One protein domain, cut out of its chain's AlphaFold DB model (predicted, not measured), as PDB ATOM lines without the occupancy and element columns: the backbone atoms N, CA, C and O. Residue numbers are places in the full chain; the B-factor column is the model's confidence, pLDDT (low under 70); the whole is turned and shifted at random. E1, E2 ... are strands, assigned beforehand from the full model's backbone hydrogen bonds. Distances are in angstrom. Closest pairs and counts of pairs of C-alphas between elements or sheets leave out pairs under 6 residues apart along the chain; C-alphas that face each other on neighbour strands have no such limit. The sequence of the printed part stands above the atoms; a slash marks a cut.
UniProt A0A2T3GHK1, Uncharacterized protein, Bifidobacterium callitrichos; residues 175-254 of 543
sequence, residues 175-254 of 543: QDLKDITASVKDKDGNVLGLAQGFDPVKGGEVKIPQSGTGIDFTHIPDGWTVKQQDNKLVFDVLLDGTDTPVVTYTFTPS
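This is residues 175 to 254 of the 543 residues of an uncharacterized protein of Bifidobacterium callitrichos (UniProt A0A2T3GHK1). Two strand sheets stand partly face to face round one core as an imperfect sandwich: E3 and E7 lie across from E1 and E4, and the larger sheet curls on through E6 to E5, whose side comes round towards E4. The ring is not closed, since E4 and E5 are not paired, nor are E1 and E3, and residues 195 to 203 cross from the smaller sheet to the larger one. The printed part has 80 residues with seven named strands, E1 to E7 in that order, and no named helix; the class is all strand, though under half of the residues, 39 of 80, are in named strands. The larger sheet, mixed, has the order E3, E7, E6, E5, and the smaller one, antiparallel throughout, has the order E2, E1, E4. The whole is compact, with a radius of gyration of the C-alphas of 12.0 A and spans of 34 by 25 by 20 A.

The printed part begins at Gln 175, with C-alpha at (6.103, -21.217, -7.411), and residues 175 to 180 come before the first strand. E1 is residues 181 to 185, 13.2 A from first to last C-alpha, and begins at C-alpha 181 at (10.944, -11.954, 1.212). E2 is residues 191 to 194, 8.3 A long, and E3 is residues 204 to 208, 12.9 A long. E4 is residues 214 to 218, 13.4 A long, and E5 is residues 224 to 228, 13.5 A long. E6 is residues 234 to 239, 16.8 A long. E7, the longest strand, is residues 245 to 253, 22.8 A long, and ends at C-alpha 253 at (25.948, -3.594, -3.693).

In the larger sheet E3 and E5 are edge strands and E7 and E6 inner ones. E3 and E7 are parallel, at 29 degrees, with N 206 and O 250 2.8 A apart, within hydrogen-bond range. E5, E6 and E7 form a meander, each strand the antiparallel neighbour of the one before. E6 and E7 are a hairpin at 161 degrees, with N 237 and O 247 at 2.8 A. E5 and E6 are a hairpin at 157 degrees, with N 227 and O 236 at 2.8 A. This sheet is strongly twisted: from edge to edge its strands' lines turn by 61 degrees, and the way across it turns by 60 degrees. In the smaller sheet E1 is the inner strand. E1 and E4 are antiparallel at 152 degrees, with N 183 and O 216 at 2.8 A and N 216 and O 183 at 2.9 A. E1 and E2 are a hairpin at 150 degrees, with N 184 and O 193 at 2.8 A. Between the sheets, the closest C-alphas of E1 and E3 are those of Val 184 and Ile 208, 7.2 A apart. The closest of E4 and E5 are those of Phe 217 and Val 226, 7.7 A apart. E4 and E7 are only just apart, their closest C-alphas being 8.3 A from each other. E2 is apart from E5, E6 and E7.

The two C-alphas farthest apart are those of Gln 210 and Gly 241, at 34.7 A. The first and last printed C-alphas, of Gln 175 and Ser 254, are 28.2 A apart. The printed part has no cut and no long link: the link from E2 to E3, with 9 residues, is short, and the other five links are tight. The mean pLDDT of the printed part is 93.2, and residue 231 alone is under 70.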
ATOM      1  N   GLN A 175       7.275 -22.018  -7.787       89.19
ATOM      2  CA  GLN A 175       6.103 -21.217  -7.411       89.19
ATOM      3  C   GLN A 175       5.804 -21.294  -5.919       89.19
ATOM      4  O   GLN A 175       5.236 -20.352  -5.364       89.19
ATOM      5  N   ASP A 176       6.244 -22.361  -5.253       89.31
ATOM      6  CA  ASP A 176       6.156 -22.492  -3.798       89.31
ATOM      7  C   ASP A 176       6.944 -21.400  -3.066       89.31
ATOM      8  O   ASP A 176       6.662 -21.094  -1.912       89.31
ATOM      9  N   LEU A 177       7.898 -20.756  -3.743       93.56
ATOM     10  CA  LEU A 177       8.743 -19.708  -3.177       93.56
ATOM     11  C   LEU A 177       8.108 -18.312  -3.219       93.56
ATOM     12  O   LEU A 177       8.682 -17.391  -2.649       93.56
ATOM     13  N   LYS A 178       6.950 -18.124  -3.869       93.00
ATOM     14  CA  LYS A 178       6.373 -16.801  -4.198       93.00
ATOM     15  C   LYS A 178       6.214 -15.827  -3.019       93.00
ATOM     16  O   LYS A 178       6.217 -14.619  -3.242       93.00
ATOM     17  N   ASP A 179       6.090 -16.343  -1.799       91.81
ATOM     18  CA  ASP A 179       5.855 -15.556  -0.583       91.81
ATOM     19  C   ASP A 179       7.148 -15.256   0.208       91.81
ATOM     20  O   ASP A 179       7.108 -14.551   1.219       91.81
ATOM     21  N   ILE A 180       8.309 -15.749  -0.247       95.00
ATOM     22  CA  ILE A 180       9.608 -15.433   0.359       95.00
ATOM     23  C   ILE A 180       9.903 -13.942   0.203       95.00
ATOM     24  O   ILE A 180       9.765 -13.366  -0.877       95.00
ATOM     25  N   THR A 181      10.421 -13.325   1.266       96.31
ATOM     26  CA  THR A 181      10.944 -11.954   1.212       96.31
ATOM     27  C   THR A 181      12.420 -11.904   1.595       96.31
ATOM     28  O   THR A 181      12.899 -12.722   2.384       96.31
ATOM     29  N   ALA A 182      13.141 -10.926   1.039       97.69
ATOM     30  CA  ALA A 182      14.549 -10.671   1.322       97.69
ATOM     31  C   ALA A 182      14.733  -9.256   1.891       97.69
ATOM     32  O   ALA A 182      14.405  -8.262   1.239       97.69
ATOM     33  N   SER A 183      15.281  -9.162   3.104       97.12
ATOM     34  CA  SER A 183      15.627  -7.903   3.771       97.12
ATOM     35  C   SER A 183      17.134  -7.676   3.745       97.12
ATOM     36  O   SER A 183      17.908  -8.579   4.054       97.12
ATOM     37  N   VAL A 184      17.560  -6.461   3.406       97.50
ATOM     38  CA  VAL A 184      18.972  -6.067   3.357       97.50
ATOM     39  C   VAL A 184      19.422  -5.583   4.730       97.50
ATOM     40  O   VAL A 184      18.737  -4.777   5.358       97.50
ATOM     41  N   LYS A 185      20.594  -6.036   5.179       96.44
ATOM     42  CA  LYS A 185      21.233  -5.615   6.430       96.44
ATOM     43  C   LYS A 185      22.562  -4.913   6.198       96.44
ATOM     44  O   LYS A 185      23.293  -5.255   5.265       96.44
ATOM     45  N   ASP A 186      22.892  -3.974   7.075       95.56
ATOM     46  CA  ASP A 186      24.226  -3.377   7.150       95.56
ATOM     47  C   ASP A 186      25.229  -4.259   7.918       95.56
ATOM     48  O   ASP A 186      24.912  -5.355   8.395       95.56
ATOM     49  N   LYS A 187      26.467  -3.769   8.038       94.19
ATOM     50  CA  LYS A 187      27.574  -4.463   8.718       94.19
ATOM     51  C   LYS A 187      27.364  -4.652  10.223       94.19
ATOM     52  O   LYS A 187      28.042  -5.482  10.824       94.19
ATOM     53  N   ASP A 188      26.484  -3.857  10.823       95.00
ATOM     54  CA  ASP A 188      26.167  -3.892  12.249       95.00
ATOM     55  C   ASP A 188      24.908  -4.748  12.510       95.00
ATOM     56  O   ASP A 188      24.551  -4.991  13.661       95.00
ATOM     57  N   GLY A 189      24.276  -5.264  11.447       94.19
ATOM     58  CA  GLY A 189      23.094  -6.119  11.490       94.19
ATOM     59  C   GLY A 189      21.764  -5.364  11.430       94.19
ATOM     60  O   GLY A 189      20.718  -6.008  11.544       94.19
ATOM     61  N   ASN A 190      21.772  -4.039  11.238       93.19
ATOM     62  CA  ASN A 190      20.546  -3.245  11.134       93.19
ATOM     63  C   ASN A 190      19.881  -3.459   9.774       93.19
ATOM     64  O   ASN A 190      20.559  -3.532   8.749       93.19
ATOM     65  N   VAL A 191      18.548  -3.513   9.755       94.19
ATOM     66  CA  VAL A 191      17.767  -3.662   8.521       94.19
ATOM     67  C   VAL A 191      17.708  -2.325   7.780       94.19
ATOM     68  O   VAL A 191      17.231  -1.330   8.319       94.19
ATOM     69  N   LEU A 192      18.178  -2.315   6.533       90.50
ATOM     70  CA  LEU A 192      18.153  -1.163   5.626       90.50
ATOM     71  C   LEU A 192      16.857  -1.084   4.802       90.50
ATOM     72  O   LEU A 192      16.562  -0.043   4.222       90.50
ATOM     73  N   GLY A 193      16.098  -2.180   4.733       91.44
ATOM     74  CA  GLY A 193      14.838  -2.288   3.996       91.44
ATOM     75  C   GLY A 193      14.734  -3.589   3.200       91.44
ATOM     76  O   GLY A 193      15.609  -4.452   3.279       91.44
ATOM     77  N   LEU A 194      13.660  -3.730   2.420       95.38
ATOM     78  CA  LEU A 194      13.478  -4.856   1.499       95.38
ATOM     79  C   LEU A 194      14.381  -4.715   0.267       95.38
ATOM     80  O   LEU A 194      14.613  -3.607  -0.226       95.38
ATOM     81  N   ALA A 195      14.865  -5.841  -0.251       95.50
ATOM     82  CA  ALA A 195      15.638  -5.878  -1.485       95.50
ATOM     83  C   ALA A 195      14.730  -5.552  -2.687       95.50
ATOM     84  O   ALA A 195      13.883  -6.350  -3.088       95.50
ATOM     85  N   GLN A 196      14.889  -4.354  -3.251       92.56
ATOM     86  CA  GLN A 196      14.065  -3.869  -4.360       92.56
ATOM     87  C   GLN A 196      14.279  -4.710  -5.624       92.56
ATOM     88  O   GLN A 196      15.412  -4.990  -6.009       92.56
ATOM     89  N   GLY A 197      13.184  -5.098  -6.283       92.38
ATOM     90  CA  GLY A 197      13.232  -5.937  -7.486       92.38
ATOM     91  C   GLY A 197      13.552  -7.415  -7.229       92.38
ATOM     92  O   GLY A 197      13.818  -8.142  -8.182       92.38
ATOM     93  N   PHE A 198      13.530  -7.868  -5.972       96.94
ATOM     94  CA  PHE A 198      13.640  -9.284  -5.630       96.94
ATOM     95  C   PHE A 198      12.415 -10.067  -6.138       96.94
ATOM     96  O   PHE A 198      11.285  -9.771  -5.754       96.94
ATOM     97  N   ASP A 199      12.647 -11.059  -7.002       96.69
ATOM     98  CA  ASP A 199      11.636 -12.000  -7.499       96.69
ATOM     99  C   ASP A 199      11.936 -13.395  -6.923       96.69
ATOM    100  O   ASP A 199      12.900 -14.036  -7.366       96.69
ATOM    101  N   PRO A 200      11.146 -13.876  -5.946       95.06
ATOM    102  CA  PRO A 200      11.446 -15.110  -5.229       95.06
ATOM    103  C   PRO A 200      11.228 -16.392  -6.051       95.06
ATOM    104  O   PRO A 200      11.610 -17.477  -5.621       95.06
ATOM    105  N   VAL A 201      10.615 -16.298  -7.231       95.44
ATOM    106  CA  VAL A 201      10.368 -17.461  -8.098       95.44
ATOM    107  C   VAL A 201      11.450 -17.569  -9.170       95.44
ATOM    108  O   VAL A 201      11.849 -18.670  -9.549       95.44
ATOM    109  N   LYS A 202      11.939 -16.436  -9.691       94.25
ATOM    110  CA  LYS A 202      12.850 -16.435 -10.849       94.25
ATOM    111  C   LYS A 202      14.334 -16.451 -10.505       94.25
ATOM    112  O   LYS A 202      15.130 -16.879 -11.344       94.25
ATOM    113  N   GLY A 203      14.728 -15.984  -9.324       94.44
ATOM    114  CA  GLY A 203      16.150 -15.822  -9.020       94.44
ATOM    115  C   GLY A 203      16.797 -14.645  -9.733       94.44
ATOM    116  O   GLY A 203      16.128 -13.765 -10.276       94.44
ATOM    117  N   GLY A 204      18.129 -14.659  -9.765       94.75
ATOM    118  CA  GLY A 204      18.930 -13.712 -10.538       94.75
ATOM    119  C   GLY A 204      19.629 -12.646  -9.698       94.75
ATOM    120  O   GLY A 204      19.856 -12.815  -8.499       94.75
ATOM    121  N   GLU A 205      20.048 -11.573 -10.369       95.94
ATOM    122  CA  GLU A 205      20.796 -10.486  -9.743       95.94
ATOM    123  C   GLU A 205      19.859  -9.403  -9.194       95.94
ATOM    124  O   GLU A 205      18.987  -8.908  -9.906       95.94
ATOM    125  N   VAL A 206      20.088  -8.996  -7.946       96.50
ATOM    126  CA  VAL A 206      19.338  -7.945  -7.252       96.50
ATOM    127  C   VAL A 206      20.311  -6.863  -6.796       96.50
ATOM    128  O   VAL A 206      21.309  -7.141  -6.130       96.50
ATOM    129  N   LYS A 207      20.042  -5.606  -7.154       95.44
ATOM    130  CA  LYS A 207      20.854  -4.477  -6.685       95.44
ATOM    131  C   LYS A 207      20.419  -4.078  -5.281       95.44
ATOM    132  O   LYS A 207      19.230  -3.930  -5.016       95.44
ATOM    133  N   ILE A 208      21.386  -3.883  -4.391       95.50
ATOM    134  CA  ILE A 208      21.149  -3.433  -3.012       95.50
ATOM    135  C   ILE A 208      21.960  -2.161  -2.716       95.50
ATOM    136  O   ILE A 208      22.921  -1.877  -3.440       95.50
ATOM    137  N   PRO A 209      21.610  -1.385  -1.673       93.06
ATOM    138  CA  PRO A 209      22.402  -0.228  -1.258       93.06
ATOM    139  C   PRO A 209      23.870  -0.584  -1.002       93.06
ATOM    140  O   PRO A 209      24.171  -1.683  -0.538       93.06
ATOM    141  N   GLN A 210      24.784   0.364  -1.236       93.75
ATOM    142  CA  GLN A 210      26.228   0.156  -1.054       93.75
ATOM    143  C   GLN A 210      26.603  -0.291   0.371       93.75
ATOM    144  O   GLN A 210      27.568  -1.026   0.566       93.75
ATOM    145  N   SER A 211      25.839   0.147   1.376       93.25
ATOM    146  CA  SER A 211      26.015  -0.237   2.779       93.25
ATOM    147  C   SER A 211      25.477  -1.633   3.116       93.25
ATOM    148  O   SER A 211      25.683  -2.095   4.238       93.25
ATOM    149  N   GLY A 212      24.783  -2.295   2.187       94.31
ATOM    150  CA  GLY A 212      24.222  -3.627   2.368       94.31
ATOM    151  C   GLY A 212      25.303  -4.704   2.348       94.31
ATOM    152  O   GLY A 212      25.972  -4.910   1.337       94.31
ATOM    153  N   THR A 213      25.460  -5.412   3.463       95.00
ATOM    154  CA  THR A 213      26.465  -6.475   3.635       95.00
ATOM    155  C   THR A 213      25.868  -7.821   4.037       95.00
ATOM    156  O   THR A 213      26.599  -8.807   4.098       95.00
ATOM    157  N   GLY A 214      24.564  -7.888   4.313       95.75
ATOM    158  CA  GLY A 214      23.860  -9.126   4.645       95.75
ATOM    159  C   GLY A 214      22.447  -9.161   4.074       95.75
ATOM    160  O   GLY A 214      21.874  -8.113   3.776       95.75
ATOM    161  N   ILE A 215      21.898 -10.367   3.931       97.44
ATOM    162  CA  ILE A 215      20.515 -10.608   3.509       97.44
ATOM    163  C   ILE A 215      19.870 -11.564   4.506       97.44
ATOM    164  O   ILE A 215      20.426 -12.624   4.786       97.44
ATOM    165  N   ASP A 216      18.698 -11.191   5.006       97.25
ATOM    166  CA  ASP A 216      17.814 -12.074   5.761       97.25
ATOM    167  C   ASP A 216      16.641 -12.488   4.879       97.25
ATOM    168  O   ASP A 216      15.957 -11.636   4.310       97.25
ATOM    169  N   PHE A 217      16.389 -13.792   4.809       97.25
ATOM    170  CA  PHE A 217      15.207 -14.344   4.160       97.25
ATOM    171  C   PHE A 217      14.148 -14.673   5.207       97.25
ATOM    172  O   PHE A 217      14.457 -15.264   6.244       97.25
ATOM    173  N   THR A 218      12.897 -14.320   4.929       95.88
ATOM    174  CA  THR A 218      11.746 -14.706   5.758       95.88
ATOM    175  C   THR A 218      10.672 -15.362   4.897       95.88
ATOM    176  O   THR A 218      10.737 -15.285   3.670       95.88
ATOM    177  N   HIS A 219       9.712 -16.034   5.542       94.06
ATOM    178  CA  HIS A 219       8.647 -16.794   4.872       94.06
ATOM    179  C   HIS A 219       9.160 -17.928   3.967       94.06
ATOM    180  O   HIS A 219       8.579 -18.215   2.929       94.06
ATOM    181  N   ILE A 220      10.250 -18.588   4.372       93.56
ATOM    182  CA  ILE A 220      10.733 -19.799   3.697       93.56
ATOM    183  C   ILE A 220       9.708 -20.920   3.952       93.56
ATOM    184  O   ILE A 220       9.461 -21.218   5.124       93.56
ATOM    185  N   PRO A 221       9.104 -21.526   2.911       90.62
ATOM    186  CA  PRO A 221       8.108 -22.572   3.098       90.62
ATOM    187  C   PRO A 221       8.701 -23.837   3.724       90.62
ATOM    188  O   PRO A 221       9.898 -24.120   3.606       90.62
ATOM    189  N   ASP A 222       7.848 -24.640   4.357       85.25
ATOM    190  CA  ASP A 222       8.274 -25.883   4.990       85.25
ATOM    191  C   ASP A 222       8.917 -26.842   3.979       85.25
ATOM    192  O   ASP A 222       8.398 -27.124   2.898       85.25
ATOM    193  N   GLY A 223      10.073 -27.378   4.363       88.06
ATOM    194  CA  GLY A 223      10.851 -28.280   3.525       88.06
ATOM    195  C   GLY A 223      11.784 -27.595   2.528       88.06
ATOM    196  O   GLY A 223      12.383 -28.300   1.716       88.06
ATOM    197  N   TRP A 224      11.948 -26.275   2.622       93.88
ATOM    198  CA  TRP A 224      12.942 -25.505   1.882       93.88
ATOM    199  C   TRP A 224      14.034 -24.955   2.804       93.88
ATOM    200  O   TRP A 224      13.791 -24.606   3.959       93.88
ATOM    201  N   THR A 225      15.246 -24.815   2.268       95.06
ATOM    202  CA  THR A 225      16.387 -24.212   2.966       95.06
ATOM    203  C   THR A 225      17.077 -23.190   2.068       95.06
ATOM    204  O   THR A 225      17.321 -23.449   0.890       95.06
ATOM    205  N   VAL A 226      17.477 -22.053   2.644       96.50
ATOM    206  CA  VAL A 226      18.357 -21.076   1.990       96.50
ATOM    207  C   VAL A 226      19.792 -21.270   2.482       96.50
ATOM    208  O   VAL A 226      20.054 -21.236   3.686       96.50
ATOM    209  N   LYS A 227      20.739 -21.471   1.562       95.50
ATOM    210  CA  LYS A 227      22.174 -21.596   1.852       95.50
ATOM    211  C   LYS A 227      22.938 -20.433   1.236       95.50
ATOM    212  O   LYS A 227      22.871 -20.203   0.034       95.50
ATOM    213  N   GLN A 228      23.715 -19.728   2.051       95.94
ATOM    214  CA  GLN A 228      24.651 -18.721   1.558       95.94
ATOM    215  C   GLN A 228      25.913 -19.392   0.994       95.94
ATOM    216  O   GLN A 228      26.487 -20.272   1.637       95.94
ATOM    217  N   GLN A 229      26.368 -18.955  -0.182       94.38
ATOM    218  CA  GLN A 229      27.617 -19.415  -0.787       94.38
ATOM    219  C   GLN A 229      28.826 -18.596  -0.288       94.38
ATOM    220  O   GLN A 229      28.779 -17.368  -0.248       94.38
ATOM    221  N   ASP A 230      29.919 -19.288   0.063       83.12
ATOM    222  CA  ASP A 230      31.288 -18.815   0.362       83.12
ATOM    223  C   ASP A 230      31.504 -17.295   0.542       83.12
ATOM    224  O   ASP A 230      32.156 -16.646  -0.282       83.12
ATOM    225  N   ASN A 231      31.008 -16.725   1.651       66.25
ATOM    226  CA  ASN A 231      31.174 -15.309   2.029       66.25
ATOM    227  C   ASN A 231      30.812 -14.294   0.927       66.25
ATOM    228  O   ASN A 231      31.288 -13.156   0.925       66.25
ATOM    229  N   LYS A 232      29.957 -14.695  -0.012       82.12
ATOM    230  CA  LYS A 232      29.401 -13.831  -1.046       82.12
ATOM    231  C   LYS A 232      27.938 -13.574  -0.725       82.12
ATOM    232  O   LYS A 232      27.281 -14.348  -0.032       82.12
ATOM    233  N   LEU A 233      27.410 -12.479  -1.256       94.81
ATOM    234  CA  LEU A 233      25.980 -12.189  -1.254       94.81
ATOM    235  C   LEU A 233      25.262 -13.036  -2.322       94.81
ATOM    236  O   LEU A 233      24.503 -12.524  -3.136       94.81
ATOM    237  N   VAL A 234      25.558 -14.335  -2.352       96.75
ATOM    238  CA  VAL A 234      24.981 -15.312  -3.273       96.75
ATOM    239  C   VAL A 234      24.292 -16.379  -2.438       96.75
ATOM    240  O   VAL A 234      24.901 -16.923  -1.515       96.75
ATOM    241  N   PHE A 235      23.027 -16.653  -2.739       97.62
ATOM    242  CA  PHE A 235      22.173 -17.520  -1.936       97.62
ATOM    243  C   PHE A 235      21.459 -18.528  -2.824       97.62
ATOM    244  O   PHE A 235      20.779 -18.146  -3.774       97.62
ATOM    245  N   ASP A 236      21.598 -19.800  -2.481       96.38
ATOM    246  CA  ASP A 236      20.886 -20.906  -3.102       96.38
ATOM    247  C   ASP A 236      19.653 -21.256  -2.277       96.38
ATOM    248  O   ASP A 236      19.749 -21.429  -1.060       96.38
ATOM    249  N   VAL A 237      18.511 -21.413  -2.938       95.50
ATOM    250  CA  VAL A 237      17.298 -21.976  -2.342       95.50
ATOM    251  C   VAL A 237      17.168 -23.416  -2.801       95.50
ATOM    252  O   VAL A 237      17.101 -23.700  -4.000       95.50
ATOM    253  N   LEU A 238      17.165 -24.331  -1.840       93.94
ATOM    254  CA  LEU A 238      17.132 -25.764  -2.079       93.94
ATOM    255  C   LEU A 238      15.879 -26.358  -1.472       93.94
ATOM    256  O   LEU A 238      15.470 -25.983  -0.371       93.94
ATOM    257  N   LEU A 239      15.357 -27.370  -2.150       90.88
ATOM    258  CA  LEU A 239      14.459 -28.300  -1.507       90.88
ATOM    259  C   LEU A 239      15.265 -29.180  -0.548       90.88
ATOM    260  O   LEU A 239      16.293 -29.751  -0.926       90.88
ATOM    261  N   ASP A 240      14.830 -29.293   0.699       86.38
ATOM    262  CA  ASP A 240      15.540 -30.062   1.712       86.38
ATOM    263  C   ASP A 240      15.785 -31.513   1.279       86.38
ATOM    264  O   ASP A 240      14.877 -32.233   0.859       86.38
ATOM    265  N   GLY A 241      17.004 -31.990   1.513       82.19
ATOM    266  CA  GLY A 241      17.422 -33.327   1.090       82.19
ATOM    267  C   GLY A 241      17.877 -33.383  -0.369       82.19
ATOM    268  O   GLY A 241      18.273 -34.451  -0.831       82.19
ATOM    269  N   THR A 242      17.875 -32.245  -1.067       84.25
ATOM    270  CA  THR A 242      18.519 -32.065  -2.366       84.25
ATOM    271  C   THR A 242      19.752 -31.165  -2.234       84.25
ATOM    272  O   THR A 242      19.813 -30.287  -1.372       84.25
ATOM    273  N   ASP A 243      20.739 -31.388  -3.102       88.69
ATOM    274  CA  ASP A 243      21.945 -30.552  -3.212       88.69
ATOM    275  C   ASP A 243      21.937 -29.678  -4.478       88.69
ATOM    276  O   ASP A 243      22.917 -29.005  -4.783       88.69
ATOM    277  N   THR A 244      20.843 -29.704  -5.245       88.56
ATOM    278  CA  THR A 244      20.687 -28.890  -6.457       88.56
ATOM    279  C   THR A 244      19.801 -27.689  -6.134       88.56
ATOM    280  O   THR A 244      18.672 -27.900  -5.695       88.56
ATOM    281  N   PRO A 245      20.280 -26.448  -6.326       91.62
ATOM    282  CA  PRO A 245      19.452 -25.272  -6.109       91.62
ATOM    283  C   PRO A 245      18.305 -25.236  -7.117       91.62
ATOM    284  O   PRO A 245      18.499 -25.502  -8.304       91.62
ATOM    285  N   VAL A 246      17.117 -24.882  -6.634       92.81
ATOM    286  CA  VAL A 246      15.965 -24.584  -7.494       92.81
ATOM    287  C   VAL A 246      16.088 -23.159  -8.024       92.81
ATOM    288  O   VAL A 246      15.855 -22.912  -9.205       92.81
ATOM    289  N   VAL A 247      16.515 -22.235  -7.160       95.31
ATOM    290  CA  VAL A 247      16.727 -20.825  -7.485       95.31
ATOM    291  C   VAL A 247      18.012 -20.335  -6.821       95.31
ATOM    292  O   VAL A 247      18.311 -20.709  -5.687       95.31
ATOM    293  N   THR A 248      18.758 -19.476  -7.515       96.00
ATOM    294  CA  THR A 248      19.947 -18.799  -6.981       96.00
ATOM    295  C   THR A 248      19.779 -17.286  -7.102       96.00
ATOM    296  O   THR A 248      19.443 -16.773  -8.173       96.00
ATOM    297  N   TYR A 249      20.066 -16.566  -6.019       97.12
ATOM    298  CA  TYR A 249      20.085 -15.103  -5.964       97.12
ATOM    299  C   TYR A 249      21.506 -14.582  -5.831       97.12
ATOM    300  O   TYR A 249      22.302 -15.136  -5.076       97.12
ATOM    301  N   THR A 250      21.810 -13.480  -6.507       96.81
ATOM    302  CA  THR A 250      23.048 -12.714  -6.319       96.81
ATOM    303  C   THR A 250      22.688 -11.281  -5.965       96.81
ATOM    304  O   THR A 250      22.096 -10.582  -6.779       96.81
ATOM    305  N   PHE A 251      23.047 -10.818  -4.772       97.00
ATOM    306  CA  PHE A 251      22.847  -9.430  -4.375       97.00
ATOM    307  C   PHE A 251      24.141  -8.651  -4.575       97.00
ATOM    308  O   PHE A 251      25.180  -8.980  -3.998       97.00
ATOM    309  N   THR A 252      24.079  -7.603  -5.387       94.56
ATOM    310  CA  THR A 252      25.240  -6.776  -5.715       94.56
ATOM    311  C   THR A 252      25.051  -5.393  -5.098       94.56
ATOM    312  O   THR A 252      24.119  -4.687  -5.498       94.56
ATOM    313  N   PRO A 253      25.917  -4.974  -4.157       93.44
ATOM    314  CA  PRO A 253      25.948  -3.594  -3.693       93.44
ATOM    315  C   PRO A 253      26.180  -2.662  -4.883       93.44
ATOM    316  O   PRO A 253      27.143  -2.827  -5.634       93.44
ATOM    317  N   SER A 254      25.269  -1.719  -5.098       85.62
ATOM    318  CA  SER A 254      25.421  -0.702  -6.138       85.62
ATOM    319  C   SER A 254      26.417   0.360  -5.671       85.62
ATOM    320  O   SER A 254      26.270   0.884  -4.568       85.62
TER     321      SER A 254